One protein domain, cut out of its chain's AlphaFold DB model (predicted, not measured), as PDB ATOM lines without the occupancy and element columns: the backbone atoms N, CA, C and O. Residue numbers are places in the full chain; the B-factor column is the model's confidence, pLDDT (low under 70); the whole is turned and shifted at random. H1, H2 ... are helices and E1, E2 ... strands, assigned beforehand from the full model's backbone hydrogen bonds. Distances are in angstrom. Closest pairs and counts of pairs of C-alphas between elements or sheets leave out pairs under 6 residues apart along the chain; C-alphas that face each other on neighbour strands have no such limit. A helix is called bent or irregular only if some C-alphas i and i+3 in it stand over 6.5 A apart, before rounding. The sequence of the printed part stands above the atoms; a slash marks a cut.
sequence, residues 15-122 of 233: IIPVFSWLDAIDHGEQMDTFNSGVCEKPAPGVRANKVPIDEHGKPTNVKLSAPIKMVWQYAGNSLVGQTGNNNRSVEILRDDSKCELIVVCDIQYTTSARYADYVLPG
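Overview. This is residues 15 to 122 of the 233 residues of the protein "Anaerobic dimethyl sulfoxide reductase chain A" of Cutibacterium acnes JCM 18916 (UniProt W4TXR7). A small parallel sheet of three strands, E1, E2 and E3, with the short helix H4 over one face, makes one end of a rod-like domain, and the long stretch of residues 37 to 69, with no named element, reaches out to the other end at residues 55 and 56. Between the two ends lie the helices H1, near the middle, and H2, toward the loop end, while H3 is at the sheet's end of the rod, where it packs on residues 22 to 26 of H1. The printed part has 108 residues with four named helices and three named strands, in the order H1, H2, E1, H3, E2, H4, E3; the class is mixed, helices and strands, with 44 residues, under half, in named elements. It is only just compact, close to loose, with a radius of gyration of the C-alphas of 15.6 A and spans of 52 by 25 by 22 A.

Arrangement. The sheet runs E1, residues 70 to 74, E2, residues 101 to 106, and E3, residues 118 to 121. E1 and E2 are parallel at 3 degrees, with N 71 and O 101 2.8 A apart, within hydrogen-bond range. E2 and E3 are parallel at 13 degrees, with N 120 and O 104 2.8 A apart, also within range. H4, residues 112 to 115, is on the sheet at a height of 7.9 A, only just over E2, on which 3 of its C-alphas fall; the closest C-alphas, those of Val 104 and Ala 113, are 5.7 A apart. H3, residues 86 to 93, is not on the sheet. E1, H3, E2 and E2, H4, E3 are strand-helix-strand units, each two parallel neighbour strands with a helix between them in the chain, with right-handed crossovers. H1, residues 18 to 30, touches H3 with residues 22 to 26 alone, at a steep tilt of 45 degrees, the same way; the closest C-alphas, Asp 26 and Ile 92, are 6.3 A apart. H2, residues 33 to 36, is close to H1 but not clearly touching, with C-alphas Ser 20 and Ser 36 7.2 A apart at the closest. Every O i to N i+4 pair is within hydrogen-bond range in H3, 5 of 9 are in H1, and H2 and H4 are too short for such a pair.

Along the chain. E2 is 16.2 A long from first to last C-alpha, E1 13.1 A and E3 9.7 A, ending at C-alpha 121 (50.406, 45.324, 18.357). H1 is 16.9 A, beginning at C-alpha 18 (33.243, 38.292, 35.504), and is irregular, with C-alphas 26 and 29 8.9 A apart. H3 is 10.4 A, H2 5.9 A and H4 5.7 A.

Size, cuts and confidence. The two C-alphas farthest apart, those of His 56 and Tyr 109, are 51.9 A apart. The links H2 to E1, 33 residues, and E1 to H3, 11 residues, are long. The printed part has no cut, its mean pLDDT is 93.2, and no printed residue is under 70.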
ATOM      1  N   ILE A  15      24.795  35.493  30.177       92.56
ATOM      2  CA  ILE A  15      25.853  36.264  30.826       92.56
ATOM      3  C   ILE A  15      26.349  35.506  32.055       92.56
ATOM      4  O   ILE A  15      25.564  34.896  32.775       92.56
ATOM      5  N   ILE A  16      27.660  35.538  32.272       93.56
ATOM      6  CA  ILE A  16      28.318  34.921  33.423       93.56
ATOM      7  C   ILE A  16      28.940  36.004  34.310       93.56
ATOM      8  O   ILE A  16      29.257  37.090  33.805       93.56
ATOM      9  N   PRO A  17      29.133  35.739  35.611       91.06
ATOM     10  CA  PRO A  17      29.936  36.596  36.467       91.06
ATOM     11  C   PRO A  17      31.352  36.777  35.914       91.06
ATOM     12  O   PRO A  17      31.961  35.844  35.398       91.06
ATOM     13  N   VAL A  18      31.913  37.980  36.056       87.44
ATOM     14  CA  VAL A  18      33.243  38.292  35.504       87.44
ATOM     15  C   VAL A  18      34.347  37.395  36.064       87.44
ATOM     16  O   VAL A  18      35.332  37.183  35.383       87.44
ATOM     17  N   PHE A  19      34.199  36.851  37.272       86.81
ATOM     18  CA  PHE A  19      35.205  35.997  37.907       86.81
ATOM     19  C   PHE A  19      35.160  34.529  37.449       86.81
ATOM     20  O   PHE A  19      36.122  33.813  37.699       86.81
ATOM     21  N   SER A  20      34.098  34.083  36.764       91.25
ATOM     22  CA  SER A  20      33.937  32.686  36.319       91.25
ATOM     23  C   SER A  20      34.294  32.462  34.846       91.25
ATOM     24  O   SER A  20      33.990  31.419  34.273       91.25
ATOM     25  N   TRP A  21      34.964  33.426  34.205       91.69
ATOM     26  CA  TRP A  21      35.353  33.321  32.796       91.69
ATOM     27  C   TRP A  21      36.316  32.155  32.516       91.69
ATOM     28  O   TRP A  21      36.192  31.518  31.474       91.69
ATOM     29  N   LEU A  22      37.232  31.845  33.442       93.81
ATOM     30  CA  LEU A  22      38.131  30.688  33.325       93.81
ATOM     31  C   LEU A  22      37.377  29.368  33.467       93.81
ATOM     32  O   LEU A  22      37.610  28.452  32.687       93.81
ATOM     33  N   ASP A  23      36.441  29.288  34.415       95.19
ATOM     34  CA  ASP A  23      35.581  28.111  34.578       95.19
ATOM     35  C   ASP A  23      34.714  27.895  33.325       95.19
ATOM     36  O   ASP A  23      34.521  26.766  32.880       95.19
ATOM     37  N   ALA A  24      34.281  28.982  32.675       96.12
ATOM     38  CA  ALA A  24      33.544  28.915  31.416       96.12
ATOM     39  C   ALA A  24      34.370  28.387  30.239       96.12
ATOM     40  O   ALA A  24      33.787  27.812  29.321       96.12
ATOM     41  N   ILE A  25      35.694  28.553  30.254       96.50
ATOM     42  CA  ILE A  25      36.603  27.917  29.290       96.50
ATOM     43  C   ILE A  25      36.811  26.442  29.655       96.50
ATOM     44  O   ILE A  25      36.704  25.566  28.803       96.50
ATOM     45  N   ASP A  26      37.083  26.172  30.930       96.69
ATOM     46  CA  ASP A  26      37.490  24.864  31.444       96.69
ATOM     47  C   ASP A  26      36.368  23.817  31.409       96.69
ATOM     48  O   ASP A  26      36.576  22.689  30.968       96.69
ATOM     49  N   HIS A  27      35.171  24.189  31.864       95.75
ATOM     50  CA  HIS A  27      34.028  23.288  32.023       95.75
ATOM     51  C   HIS A  27      32.685  24.018  31.850       95.75
ATOM     52  O   HIS A  27      31.692  23.705  32.510       95.75
ATOM     53  N   GLY A  28      32.624  24.992  30.933       96.25
ATOM     54  CA  GLY A  28      31.448  25.849  30.752       96.25
ATOM     55  C   GLY A  28      30.132  25.104  30.501       96.25
ATOM     56  O   GLY A  28      29.085  25.545  30.954       96.25
ATOM     57  N   GLU A  29      30.161  23.937  29.862       95.00
ATOM     58  CA  GLU A  29      28.986  23.070  29.663       95.00
ATOM     59  C   GLU A  29      28.324  22.564  30.959       95.00
ATOM     60  O   GLU A  29      27.146  22.198  30.947       95.00
ATOM     61  N   GLN A  30      29.064  22.566  32.070       96.38
ATOM     62  CA  GLN A  30      28.584  22.193  33.401       96.38
ATOM     63  C   GLN A  30      28.049  23.406  34.174       96.38
ATOM     64  O   GLN A  30      27.419  23.235  35.217       96.38
ATOM     65  N   MET A  31      28.283  24.627  33.680       97.19
ATOM     66  CA  MET A  31      27.888  25.858  34.358       97.19
ATOM     67  C   MET A  31      26.412  26.179  34.145       97.19
ATOM     68  O   MET A  31      25.913  26.246  33.013       97.19
ATOM     69  N   ASP A  32      25.740  26.479  35.251       96.06
ATOM     70  CA  ASP A  32      24.342  26.861  35.279       96.06
ATOM     71  C   ASP A  32      24.049  27.970  36.304       96.06
ATOM     72  O   ASP A  32      24.956  28.554  36.915       96.06
ATOM     73  N   THR A  33      22.775  28.335  36.437       95.12
ATOM     74  CA  THR A  33      22.345  29.418  37.327       95.12
ATOM     75  C   THR A  33      22.675  29.129  38.786       95.12
ATOM     76  O   THR A  33      23.052  30.045  39.515       95.12
ATOM     77  N   PHE A  34      22.568  27.873  39.215       94.62
ATOM     78  CA  PHE A  34      22.653  27.499  40.621       94.62
ATOM     79  C   PHE A  34      24.075  27.194  41.081       94.62
ATOM     80  O   PHE A  34      24.390  27.441  42.243       94.62
ATOM     81  N   ASN A  35      24.936  26.687  40.195       94.75
ATOM     82  CA  ASN A  35      26.314  26.344  40.550       94.75
ATOM     83  C   ASN A  35      27.337  27.444  40.213       94.75
ATOM     84  O   ASN A  35      28.351  27.548  40.895       94.75
ATOM     85  N   SER A  36      27.069  28.272  39.195       94.38
ATOM     86  CA  SER A  36      28.068  29.188  38.617       94.38
ATOM     87  C   SER A  36      27.535  30.594  38.334       94.38
ATOM     88  O   SER A  36      28.256  31.446  37.809       94.38
ATOM     89  N   GLY A  37      26.267  30.854  38.661       93.44
ATOM     90  CA  GLY A  37      25.640  32.159  38.480       93.44
ATOM     91  C   GLY A  37      25.365  32.523  37.021       93.44
ATOM     92  O   GLY A  37      25.294  33.711  36.699       93.44
ATOM     93  N   VAL A  38      25.213  31.538  36.128       94.88
ATOM     94  CA  VAL A  38      24.811  31.800  34.739       94.88
ATOM     95  C   VAL A  38      23.434  32.463  34.734       94.88
ATOM     96  O   VAL A  38      22.462  31.940  35.278       94.88
ATOM     97  N   CYS A  39      23.357  33.636  34.122       94.25
ATOM     98  CA  CYS A  39      22.167  34.475  34.082       94.25
ATOM     99  C   CYS A  39      21.778  34.799  32.641       94.25
ATOM    100  O   CYS A  39      22.513  34.520  31.685       94.25
ATOM    101  N   GLU A  40      20.642  35.475  32.498       92.19
ATOM    102  CA  GLU A  40      20.233  36.086  31.242       92.19
ATOM    103  C   GLU A  40      20.386  37.606  31.293       92.19
ATOM    104  O   GLU A  40      20.291  38.250  32.341       92.19
ATOM    105  N   LYS A  41      20.643  38.192  30.128       90.56
ATOM    106  CA  LYS A  41      20.613  39.632  29.923       90.56
ATOM    107  C   LYS A  41      19.151  40.072  29.863       90.56
ATOM    108  O   LYS A  41      18.370  39.451  29.144       90.56
ATOM    109  N   PRO A  42      18.777  41.179  30.525       89.19
ATOM    110  CA  PRO A  42      17.405  41.683  30.483       89.19
ATOM    111  C   PRO A  42      16.995  42.190  29.091       89.19
ATOM    112  O   PRO A  42      15.808  42.263  28.792       89.19
ATOM    113  N   ALA A  43      17.969  42.548  28.247       87.38
ATOM    114  CA  ALA A  43      17.779  42.900  26.845       87.38
ATOM    115  C   ALA A  43      19.088  42.670  26.055       87.38
ATOM    116  O   ALA A  43      20.172  42.653  26.658       87.38
ATOM    117  N   PRO A  44      19.030  42.528  24.716       84.38
ATOM    118  CA  PRO A  44      20.222  42.431  23.875       84.38
ATOM    119  C   PRO A  44      21.195  43.596  24.100       84.38
ATOM    120  O   PRO A  44      20.795  44.752  24.190       84.38
ATOM    121  N   GLY A  45      22.491  43.292  24.196       78.38
ATOM    122  CA  GLY A  45      23.551  44.297  24.372       78.38
ATOM    123  C   GLY A  45      23.734  44.850  25.794       78.38
ATOM    124  O   GLY A  45      24.758  45.479  26.058       78.38
ATOM    125  N   VAL A  46      22.823  44.578  26.735       84.50
ATOM    126  CA  VAL A  46      22.948  45.061  28.121       84.50
ATOM    127  C   VAL A  46      23.980  44.235  28.898       84.50
ATOM    128  O   VAL A  46      23.930  43.005  28.912       84.50
ATOM    129  N   ARG A  47      24.906  44.913  29.588       83.94
ATOM    130  CA  ARG A  47      25.872  44.302  30.520       83.94
ATOM    131  C   ARG A  47      25.302  44.237  31.942       83.94
ATOM    132  O   ARG A  47      25.860  44.818  32.864       83.94
ATOM    133  N   ALA A  48      24.171  43.558  32.097       87.00
ATOM    134  CA  ALA A  48      23.539  43.313  33.390       87.00
ATOM    135  C   ALA A  48      23.093  41.855  33.461       87.00
ATOM    136  O   ALA A  48      22.566  41.316  32.487       87.00
ATOM    137  N   ASN A  49      23.319  41.228  34.610       86.94
ATOM    138  CA  ASN A  49      22.886  39.873  34.904       86.94
ATOM    139  C   ASN A  49      21.532  39.899  35.612       86.94
ATOM    140  O   ASN A  49      21.358  40.568  36.629       86.94
ATOM    141  N   LYS A  50      20.569  39.149  35.083       88.31
ATOM    142  CA  LYS A  50      19.298  38.887  35.747       88.31
ATOM    143  C   LYS A  50      19.126  37.382  35.901       88.31
ATOM    144  O   LYS A  50      19.186  36.647  34.917       88.31
ATOM    145  N   VAL A  51      18.913  36.942  37.138       90.44
ATOM    146  CA  VAL A  51      18.492  35.565  37.407       90.44
ATOM    147  C   VAL A  51      17.092  35.401  36.808       90.44
ATOM    148  O   VAL A  51      16.200  36.188  37.149       90.44
ATOM    149  N   PRO A  52      16.893  34.459  35.878       86.19
ATOM    150  CA  PRO A  52      15.582  34.228  35.297       86.19
ATOM    151  C   PRO A  52      14.659  33.632  36.366       86.19
ATOM    152  O   PRO A  52      15.103  32.894  37.244       86.19
ATOM    153  N   ILE A  53      13.382  34.013  36.335       92.44
ATOM    154  CA  ILE A  53      12.368  33.594  37.310       92.44
ATOM    155  C   ILE A  53      11.126  33.082  36.584       92.44
ATOM    156  O   ILE A  53      10.833  33.529  35.474       92.44
ATOM    157  N   ASP A  54      10.410  32.151  37.206       92.00
ATOM    158  CA  ASP A  54       9.113  31.678  36.732       92.00
ATOM    159  C   ASP A  54       7.976  32.655  37.091       92.00
ATOM    160  O   ASP A  54       8.180  33.702  37.715       92.00
ATOM    161  N   GLU A  55       6.755  32.303  36.694       92.06
ATOM    162  CA  GLU A  55       5.534  33.071  36.974       92.06
ATOM    163  C   GLU A  55       5.217  33.231  38.473       92.06
ATOM    164  O   GLU A  55       4.441  34.106  38.854       92.06
ATOM    165  N   HIS A  56       5.849  32.431  39.335       92.81
ATOM    166  CA  HIS A  56       5.716  32.483  40.788       92.81
ATOM    167  C   HIS A  56       6.899  33.187  41.468       92.81
ATOM    168  O   HIS A  56       6.986  33.200  42.697       92.81
ATOM    169  N   GLY A  57       7.816  33.770  40.689       90.31
ATOM    170  CA  GLY A  57       8.991  34.468  41.196       90.31
ATOM    171  C   GLY A  57      10.104  33.548  41.698       90.31
ATOM    172  O   GLY A  57      11.016  34.025  42.375       90.31
ATOM    173  N   LYS A  58      10.064  32.247  41.389       92.94
ATOM    174  CA  LYS A  58      11.139  31.317  41.749       92.94
ATOM    175  C   LYS A  58      12.232  31.321  40.678       92.94
ATOM    176  O   LYS A  58      11.900  31.316  39.494       92.94
ATOM    177  N   PRO A  59      13.523  31.294  41.059       92.50
ATOM    178  CA  PRO A  59      14.621  31.194  40.102       92.50
ATOM    179  C   PRO A  59      14.500  29.971  39.189       92.50
ATOM    180  O   PRO A  59      14.252  28.860  39.661       92.50
ATOM    181  N   THR A  60      14.728  30.165  37.894       93.56
ATOM    182  CA  THR A  60      14.801  29.095  36.896       93.56
ATOM    183  C   THR A  60      16.248  28.816  36.508       93.56
ATOM    184  O   THR A  60      17.130  29.656  36.681       93.56
ATOM    185  N   ASN A  61      16.508  27.604  36.006       94.06
ATOM    186  CA  ASN A  61      17.859  27.209  35.627       94.06
ATOM    187  C   ASN A  61      18.172  27.576  34.174       94.06
ATOM    188  O   ASN A  61      17.507  27.093  33.254       94.06
ATOM    189  N   VAL A  62      19.239  28.338  33.962       93.62
ATOM    190  CA  VAL A  62      19.838  28.585  32.651       93.62
ATOM    191  C   VAL A  62      21.281  28.110  32.662       93.62
ATOM    192  O   VAL A  62      22.063  28.452  33.539       93.62
ATOM    193  N   LYS A  63      21.646  27.341  31.637       94.44
ATOM    194  CA  LYS A  63      22.986  26.770  31.465       94.44
ATOM    195  C   LYS A  63      23.690  27.323  30.241       94.44
ATOM    196  O   LYS A  63      23.033  27.688  29.257       94.44
ATOM    197  N   LEU A  64      25.020  27.327  30.238       93.81
ATOM    198  CA  LEU A  64      25.753  27.522  28.989       93.81
ATOM    199  C   LEU A  64      25.511  26.323  28.062       93.81
ATOM    200  O   LEU A  64      25.278  25.201  28.494       93.81
ATOM    201  N   SER A  65      25.466  26.586  26.758       91.19
ATOM    202  CA  SER A  65      25.281  25.532  25.746       91.19
ATOM    203  C   SER A  65      26.606  24.965  25.241       91.19
ATOM    204  O   SER A  65      26.609  23.908  24.625       91.19
ATOM    205  N   ALA A  66      27.696  25.692  25.470       92.44
ATOM    206  CA  ALA A  66      29.059  25.330  25.127       92.44
ATOM    207  C   ALA A  66      30.010  26.131  26.035       92.44
ATOM    208  O   ALA A  66      29.620  27.218  26.489       92.44
ATOM    209  N   PRO A  67      31.230  25.633  26.286       95.12
ATOM    210  CA  PRO A  67      32.282  26.425  26.910       95.12
ATOM    211  C   PRO A  67      32.724  27.592  26.015       95.12
ATOM    212  O   PRO A  67      32.461  27.625  24.809       95.12
ATOM    213  N   ILE A  68      33.414  28.564  26.608       95.25
ATOM    214  CA  ILE A  68      34.099  29.622  25.866       95.25
ATOM    215  C   ILE A  68      35.306  29.003  25.160       95.25
ATOM    216  O   ILE A  68      36.198  28.477  25.814       95.25
ATOM    217  N   LYS A  69      35.335  29.094  23.829       96.38
ATOM    218  CA  LYS A  69      36.430  28.573  22.993       96.38
ATOM    219  C   LYS A  69      37.372  29.637  22.447       96.38
ATOM    220  O   LYS A  69      38.460  29.309  21.997       96.38
ATOM    221  N   MET A  70      36.966  30.904  22.494       96.25
ATOM    222  CA  MET A  70      37.767  32.023  22.014       96.25
ATOM    223  C   MET A  70      37.835  33.118  23.071       96.25
ATOM    224  O   MET A  70      36.806  33.539  23.606       96.25
ATOM    225  N   VAL A  71      39.039  33.635  23.296       95.69
ATOM    226  CA  VAL A  71      39.299  34.782  24.159       95.69
ATOM    227  C   VAL A  71      39.909  35.910  23.339       95.69
ATOM    228  O   VAL A  71      40.923  35.745  22.667       95.69
ATOM    229  N   TRP A  72      39.290  37.086  23.426       95.75
ATOM    230  CA  TRP A  72      39.852  38.334  22.924       95.75
ATOM    231  C   TRP A  72      40.217  39.218  24.112       95.75
ATOM    232  O   TRP A  72      39.340  39.779  24.773       95.75
ATOM    233  N   GLN A  73      41.510  39.348  24.386       94.94
ATOM    234  CA  GLN A  73      42.026  40.232  25.418       94.94
ATOM    235  C   GLN A  73      42.503  41.535  24.789       94.94
ATOM    236  O   GLN A  73      43.326  41.540  23.878       94.94
ATOM    237  N   TYR A  74      42.009  42.650  25.313       94.94
ATOM    238  CA  TYR A  74      42.407  43.982  24.878       94.94
ATOM    239  C   TYR A  74      42.892  44.807  26.067       94.94
ATOM    240  O   TYR A  74      42.195  44.865  27.080       94.94
ATOM    241  N   ALA A  75      44.055  45.447  25.913       91.25
ATOM    242  CA  ALA A  75      44.614  46.436  26.836       91.25
ATOM    243  C   ALA A  75      44.607  45.988  28.310       91.25
ATOM    244  O   ALA A  75      44.104  46.686  29.193       91.25
ATOM    245  N   GLY A  76      45.147  44.802  28.592       87.31
ATOM    246  CA  GLY A  76      45.134  44.267  29.947       87.31
ATOM    247  C   GLY A  76      46.019  43.046  30.109       87.31
ATOM    248  O   GLY A  76      46.403  42.403  29.142       87.31
ATOM    249  N   ASN A  77      46.284  42.668  31.360       90.75
ATOM    250  CA  ASN A  77      47.068  41.479  31.714       90.75
ATOM    251  C   ASN A  77      46.239  40.488  32.552       90.75
ATOM    252  O   ASN A  77      46.755  39.841  33.461       90.75
ATOM    253  N   SER A  78      44.933  40.413  32.289       90.06
ATOM    254  CA  SER A  78      43.971  39.685  33.119       90.06
ATOM    255  C   SER A  78      43.876  38.192  32.831       90.06
ATOM    256  O   SER A  78      43.281  37.495  33.639       90.06
ATOM    257  N   LEU A  79      44.478  37.673  31.753       92.44
ATOM    258  CA  LEU A  79      44.494  36.221  31.535       92.44
ATOM    259  C   LEU A  79      45.398  35.497  32.530       92.44
ATOM    260  O   LEU A  79      45.066  34.402  32.967       92.44
ATOM    261  N   VAL A  80      46.526  36.109  32.905       91.88
ATOM    262  CA  VAL A  80      47.498  35.479  33.815       91.88
ATOM    263  C   VAL A  80      47.977  36.413  34.920       91.88
ATOM    264  O   VAL A  80      48.172  35.964  36.036       91.88
ATOM    265  N   GLY A  81      48.192  37.703  34.654       85.75
ATOM    266  CA  GLY A  81      48.822  38.615  35.620       85.75
ATOM    267  C   GLY A  81      47.886  39.211  36.674       85.75
ATOM    268  O   GLY A  81      48.363  39.668  37.707       85.75
ATOM    269  N   GLN A  82      46.575  39.224  36.427       87.56
ATOM    270  CA  GLN A  82      45.561  39.801  37.324       87.56
ATOM    271  C   GLN A  82      44.455  38.782  37.627       87.56
ATOM    272  O   GLN A  82      43.269  39.089  37.543       87.56
ATOM    273  N   THR A  83      44.853  37.547  37.942       84.75
ATOM    274  CA  THR A  83      43.927  36.479  38.344       84.75
ATOM    275  C   THR A  83      44.163  36.071  39.793       84.75
ATOM    276  O   THR A  83      45.230  36.319  40.350       84.75
ATOM    277  N   GLY A  84      43.170  35.431  40.416       86.00
ATOM    278  CA  GLY A  84      43.322  34.883  41.769       86.00
ATOM    279  C   GLY A  84      44.202  33.628  41.834       86.00
ATOM    280  O   GLY A  84      44.718  33.304  42.899       86.00
ATOM    281  N   ASN A  85      44.388  32.921  40.712       91.69
ATOM    282  CA  ASN A  85      45.216  31.716  40.629       91.69
ATOM    283  C   ASN A  85      45.883  31.597  39.251       91.69
ATOM    284  O   ASN A  85      45.369  30.946  38.342       91.69
ATOM    285  N   ASN A  86      47.063  32.203  39.126       93.69
ATOM    286  CA  ASN A  86      47.775  32.309  37.854       93.69
ATOM    287  C   ASN A  86      48.174  30.943  37.272       93.69
ATOM    288  O   ASN A  86      48.136  30.775  36.058       93.69
ATOM    289  N   ASN A  87      48.532  29.965  38.114       94.06
ATOM    290  CA  ASN A  87      48.944  28.635  37.647       94.06
ATOM    291  C   ASN A  87      47.782  27.900  36.975       94.06
ATOM    292  O   ASN A  87      47.952  27.378  35.878       94.06
ATOM    293  N   ARG A  88      46.586  27.950  37.576       94.31
ATOM    294  CA  ARG A  88      45.380  27.362  36.978       94.31
ATOM    295  C   ARG A  88      45.022  28.036  35.653       94.31
ATOM    296  O   ARG A  88      44.672  27.351  34.698       94.31
ATOM    297  N   SER A  89      45.149  29.362  35.569       94.81
ATOM    298  CA  SER A  89      44.943  30.083  34.308       94.81
ATOM    299  C   SER A  89      45.894  29.583  33.222       94.81
ATOM    300  O   SER A  89      45.464  29.305  32.111       94.81
ATOM    301  N   VAL A  90      47.179  29.408  33.548       95.06
ATOM    302  CA  VAL A  90      48.183  28.887  32.608       95.06
ATOM    303  C   VAL A  90      47.871  27.456  32.171       95.06
ATOM    304  O   VAL A  90      47.998  27.154  30.989       95.06
ATOM    305  N   GLU A  91      47.459  26.583  33.088       95.75
ATOM    306  CA  GLU A  91      47.066  25.205  32.763       95.75
ATOM    307  C   GLU A  91      45.898  25.166  31.770       95.75
ATOM    308  O   GLU A  91      45.953  24.418  30.799       95.75
ATOM    309  N   ILE A  92      44.873  25.999  31.978       95.94
ATOM    310  CA  ILE A  92      43.695  26.069  31.103       95.94
ATOM    311  C   ILE A  92      44.047  26.680  29.741       95.94
ATOM    312  O   ILE A  92      43.648  26.148  28.713       95.94
ATOM    313  N   LEU A  93      44.786  27.793  29.722       95.00
ATOM    314  CA  LEU A  93      45.077  28.545  28.494       95.00
ATOM    315  C   LEU A  93      46.100  27.858  27.579       95.00
ATOM    316  O   LEU A  93      46.202  28.230  26.420       95.00
ATOM    317  N   ARG A  94      46.875  26.891  28.088       95.19
ATOM    318  CA  ARG A  94      47.804  26.071  27.285       95.19
ATOM    319  C   ARG A  94      47.170  24.799  26.723       95.19
ATOM    320  O   ARG A  94      47.856  24.045  26.037       95.19
ATOM    321  N   ASP A  95      45.928  24.515  27.093       96.44
ATOM    322  CA  ASP A  95      45.188  23.358  26.615       96.44
ATOM    323  C   ASP A  95      44.287  23.785  25.450       96.44
ATOM    324  O   ASP A  95      43.177  24.287  25.654       96.44
ATOM    325  N   ASP A  96      44.764  23.563  24.224       94.56
ATOM    326  CA  ASP A  96      44.059  23.913  22.981       94.56
ATOM    327  C   ASP A  96      42.686  23.226  22.868       94.56
ATOM    328  O   ASP A  96      41.801  23.698  22.154       94.56
ATOM    329  N   SER A  97      42.467  22.114  23.588       95.19
ATOM    330  CA  SER A  97      41.153  21.460  23.629       95.19
ATOM    331  C   SER A  97      40.130  22.258  24.447       95.19
ATOM    332  O   SER A  97      38.918  22.135  24.231       95.19
ATOM    333  N   LYS A  98      40.599  23.113  25.363       95.94
ATOM    334  CA  LYS A  98      39.771  23.995  26.192       95.94
ATOM    335  C   LYS A  98      39.583  25.350  25.529       95.94
ATOM    336  O   LYS A  98      38.436  25.711  25.258       95.94
ATOM    337  N   CYS A  99      40.675  26.059  25.239       96.50
ATOM    338  CA  CYS A  99      40.658  27.370  24.592       96.50
ATOM    339  C   CYS A  99      41.313  27.285  23.212       96.50
ATOM    340  O   CYS A  99      42.528  27.220  23.102       96.50
ATOM    341  N   GLU A 100      40.496  27.307  22.165       97.50
ATOM    342  CA  GLU A 100      40.928  27.057  20.784       97.50
ATOM    343  C   GLU A 100      41.554  28.288  20.113       97.50
ATOM    344  O   GLU A 100      42.216  28.162  19.085       97.50
ATOM    345  N   LEU A 101      41.277  29.491  20.633       97.94
ATOM    346  CA  LEU A 101      41.808  30.733  20.080       97.94
ATOM    347  C   LEU A 101      41.962  31.825  21.142       97.94
ATOM    348  O   LEU A 101      40.982  32.288  21.730       97.94
ATOM    349  N   ILE A 102      43.179  32.322  21.311       97.62
ATOM    350  CA  ILE A 102      43.531  33.430  22.192       97.62
ATOM    351  C   ILE A 102      44.144  34.545  21.346       97.62
ATOM    352  O   ILE A 102      45.227  34.417  20.775       97.62
ATOM    353  N   VAL A 103      43.453  35.681  21.294       97.75
ATOM    354  CA  VAL A 103      43.947  36.900  20.648       97.75
ATOM    355  C   VAL A 103      44.236  37.942  21.714       97.75
ATOM    356  O   VAL A 103      43.355  38.287  22.504       97.75
ATOM    357  N   VAL A 104      45.456  38.475  21.713       97.56
ATOM    358  CA  VAL A 104      45.876  39.540  22.627       97.56
ATOM    359  C   VAL A 104      46.218  40.787  21.826       97.56
ATOM    360  O   VAL A 104      47.127  40.781  21.001       97.56
ATOM    361  N   CYS A 105      45.490  41.869  22.083       97.31
ATOM    362  CA  CYS A 105      45.768  43.189  21.541       97.31
ATOM    363  C   CYS A 105      46.274  44.100  22.662       97.31
ATOM    364  O   CYS A 105      45.509  44.491  23.548       97.31
ATOM    365  N   ASP A 106      47.558  44.436  22.623       95.25
ATOM    366  CA  ASP A 106      48.229  45.177  23.690       95.25
ATOM    367  C   ASP A 106      49.363  46.043  23.121       95.25
ATOM    368  O   ASP A 106      49.872  45.792  22.026       95.25
ATOM    369  N   ILE A 107      49.743  47.074  23.871       95.19
ATOM    370  CA  ILE A 107      50.878  47.953  23.570       95.19
ATOM    371  C   ILE A 107      52.204  47.355  24.059       95.19
ATOM    372  O   ILE A 107      53.277  47.765  23.623       95.19
ATOM    373  N   GLN A 108      52.145  46.395  24.988       93.62
ATOM    374  CA  GLN A 108      53.302  45.700  25.545       93.62
ATOM    375  C   GLN A 108      53.165  44.189  25.373       93.62
ATOM    376  O   GLN A 108      52.076  43.625  25.428       93.62
ATOM    377  N   TYR A 109      54.300  43.499  25.247       94.50
ATOM    378  CA  TYR A 109      54.326  42.037  25.258       94.50
ATOM    379  C   TYR A 109      54.192  41.509  26.699       94.50
ATOM    380  O   TYR A 109      55.174  41.155  27.358       94.50
ATOM    381  N   THR A 110      52.963  41.543  27.222       94.00
ATOM    382  CA  THR A 110      52.635  41.180  28.609       94.00
ATOM    383  C   THR A 110      52.760  39.675  28.868       94.00
ATOM    384  O   THR A 110      52.917  38.866  27.955       94.00
ATOM    385  N   THR A 111      52.654  39.258  30.136       93.81
ATOM    386  CA  THR A 111      52.590  37.828  30.488       93.81
ATOM    387  C   THR A 111      51.425  37.127  29.798       93.81
ATOM    388  O   THR A 111      51.584  35.986  29.383       93.81
ATOM    389  N   SER A 112      50.281  37.801  29.642       94.25
ATOM    390  CA  SER A 112      49.134  37.228  28.936       94.25
ATOM    391  C   SER A 112      49.425  37.002  27.446       94.25
ATOM    392  O   SER A 112      49.060  35.961  26.913       94.25
ATOM    393  N   ALA A 113      50.170  37.907  26.797       95.62
ATOM    394  CA  ALA A 113      50.560  37.769  25.389       95.62
ATOM    395  C   ALA A 113      51.427  36.527  25.102       95.62
ATOM    396  O   ALA A 113      51.437  36.038  23.977       95.62
ATOM    397  N   ARG A 114      52.120  35.979  26.113       94.06
ATOM    398  CA  ARG A 114      52.923  34.745  25.979       94.06
ATOM    399  C   ARG A 114      52.085  33.493  25.717       94.06
ATOM    400  O   ARG A 114      52.645  32.485  25.305       94.06
ATOM    401  N   TYR A 115      50.786  33.554  26.007       94.88
ATOM    402  CA  TYR A 115      49.830  32.460  25.826       94.88
ATOM    403  C   TYR A 115      48.847  32.747  24.685       94.88
ATOM    404  O   TYR A 115      47.822  32.091  24.589       94.88
ATOM    405  N   ALA A 116      49.116  33.766  23.866       96.81
ATOM    406  CA  ALA A 116      48.271  34.117  22.737       96.81
ATOM    407  C   ALA A 116      48.668  33.332  21.487       96.81
ATOM    408  O   ALA A 116      49.857  33.213  21.189       96.81
ATOM    409  N   ASP A 117      47.678  32.918  20.701       97.88
ATOM    410  CA  ASP A 117      47.896  32.428  19.337       97.88
ATOM    411  C   ASP A 117      48.232  33.584  18.394       97.88
ATOM    412  O   ASP A 117      49.094  33.475  17.521       97.88
ATOM    413  N   TYR A 118      47.569  34.729  18.597       97.25
ATOM    414  CA  TYR A 118      47.812  35.951  17.839       97.25
ATOM    415  C   TYR A 118      48.033  37.141  18.760       97.25
ATOM    416  O   TYR A 118      47.211  37.447  19.628       97.25
ATOM    417  N   VAL A 119      49.115  37.869  18.497       97.19
ATOM    418  CA  VAL A 119      49.408  39.148  19.141       97.19
ATOM    419  C   VAL A 119      49.209  40.269  18.133       97.19
ATOM    420  O   VAL A 119      49.830  40.283  17.070       97.19
ATOM    421  N   LEU A 120      48.326  41.206  18.469       97.44
ATOM    422  CA  LEU A 120      48.015  42.379  17.663       97.44
ATOM    423  C   LEU A 120      48.646  43.614  18.328       97.44
ATOM    424  O   LEU A 120      48.194  44.011  19.404       97.44
ATOM    425  N   PRO A 121      49.698  44.211  17.738       96.62
ATOM    426  CA  PRO A 121      50.406  45.324  18.357       96.62
ATOM    427  C   PRO A 121      49.551  46.599  18.326       96.62
ATOM    428  O   PRO A 121      49.271  47.157  17.260       96.62
ATOM    429  N   GLY A 122      49.128  47.038  19.511       96.12
ATOM    430  CA  GLY A 122      48.368  48.266  19.724       96.12
ATOM    431  C   GLY A 122      49.260  49.507  19.783       96.12
ATOM    432  O   GLY A 122      50.469  49.415  19.991       96.12
TER     433      GLY A 122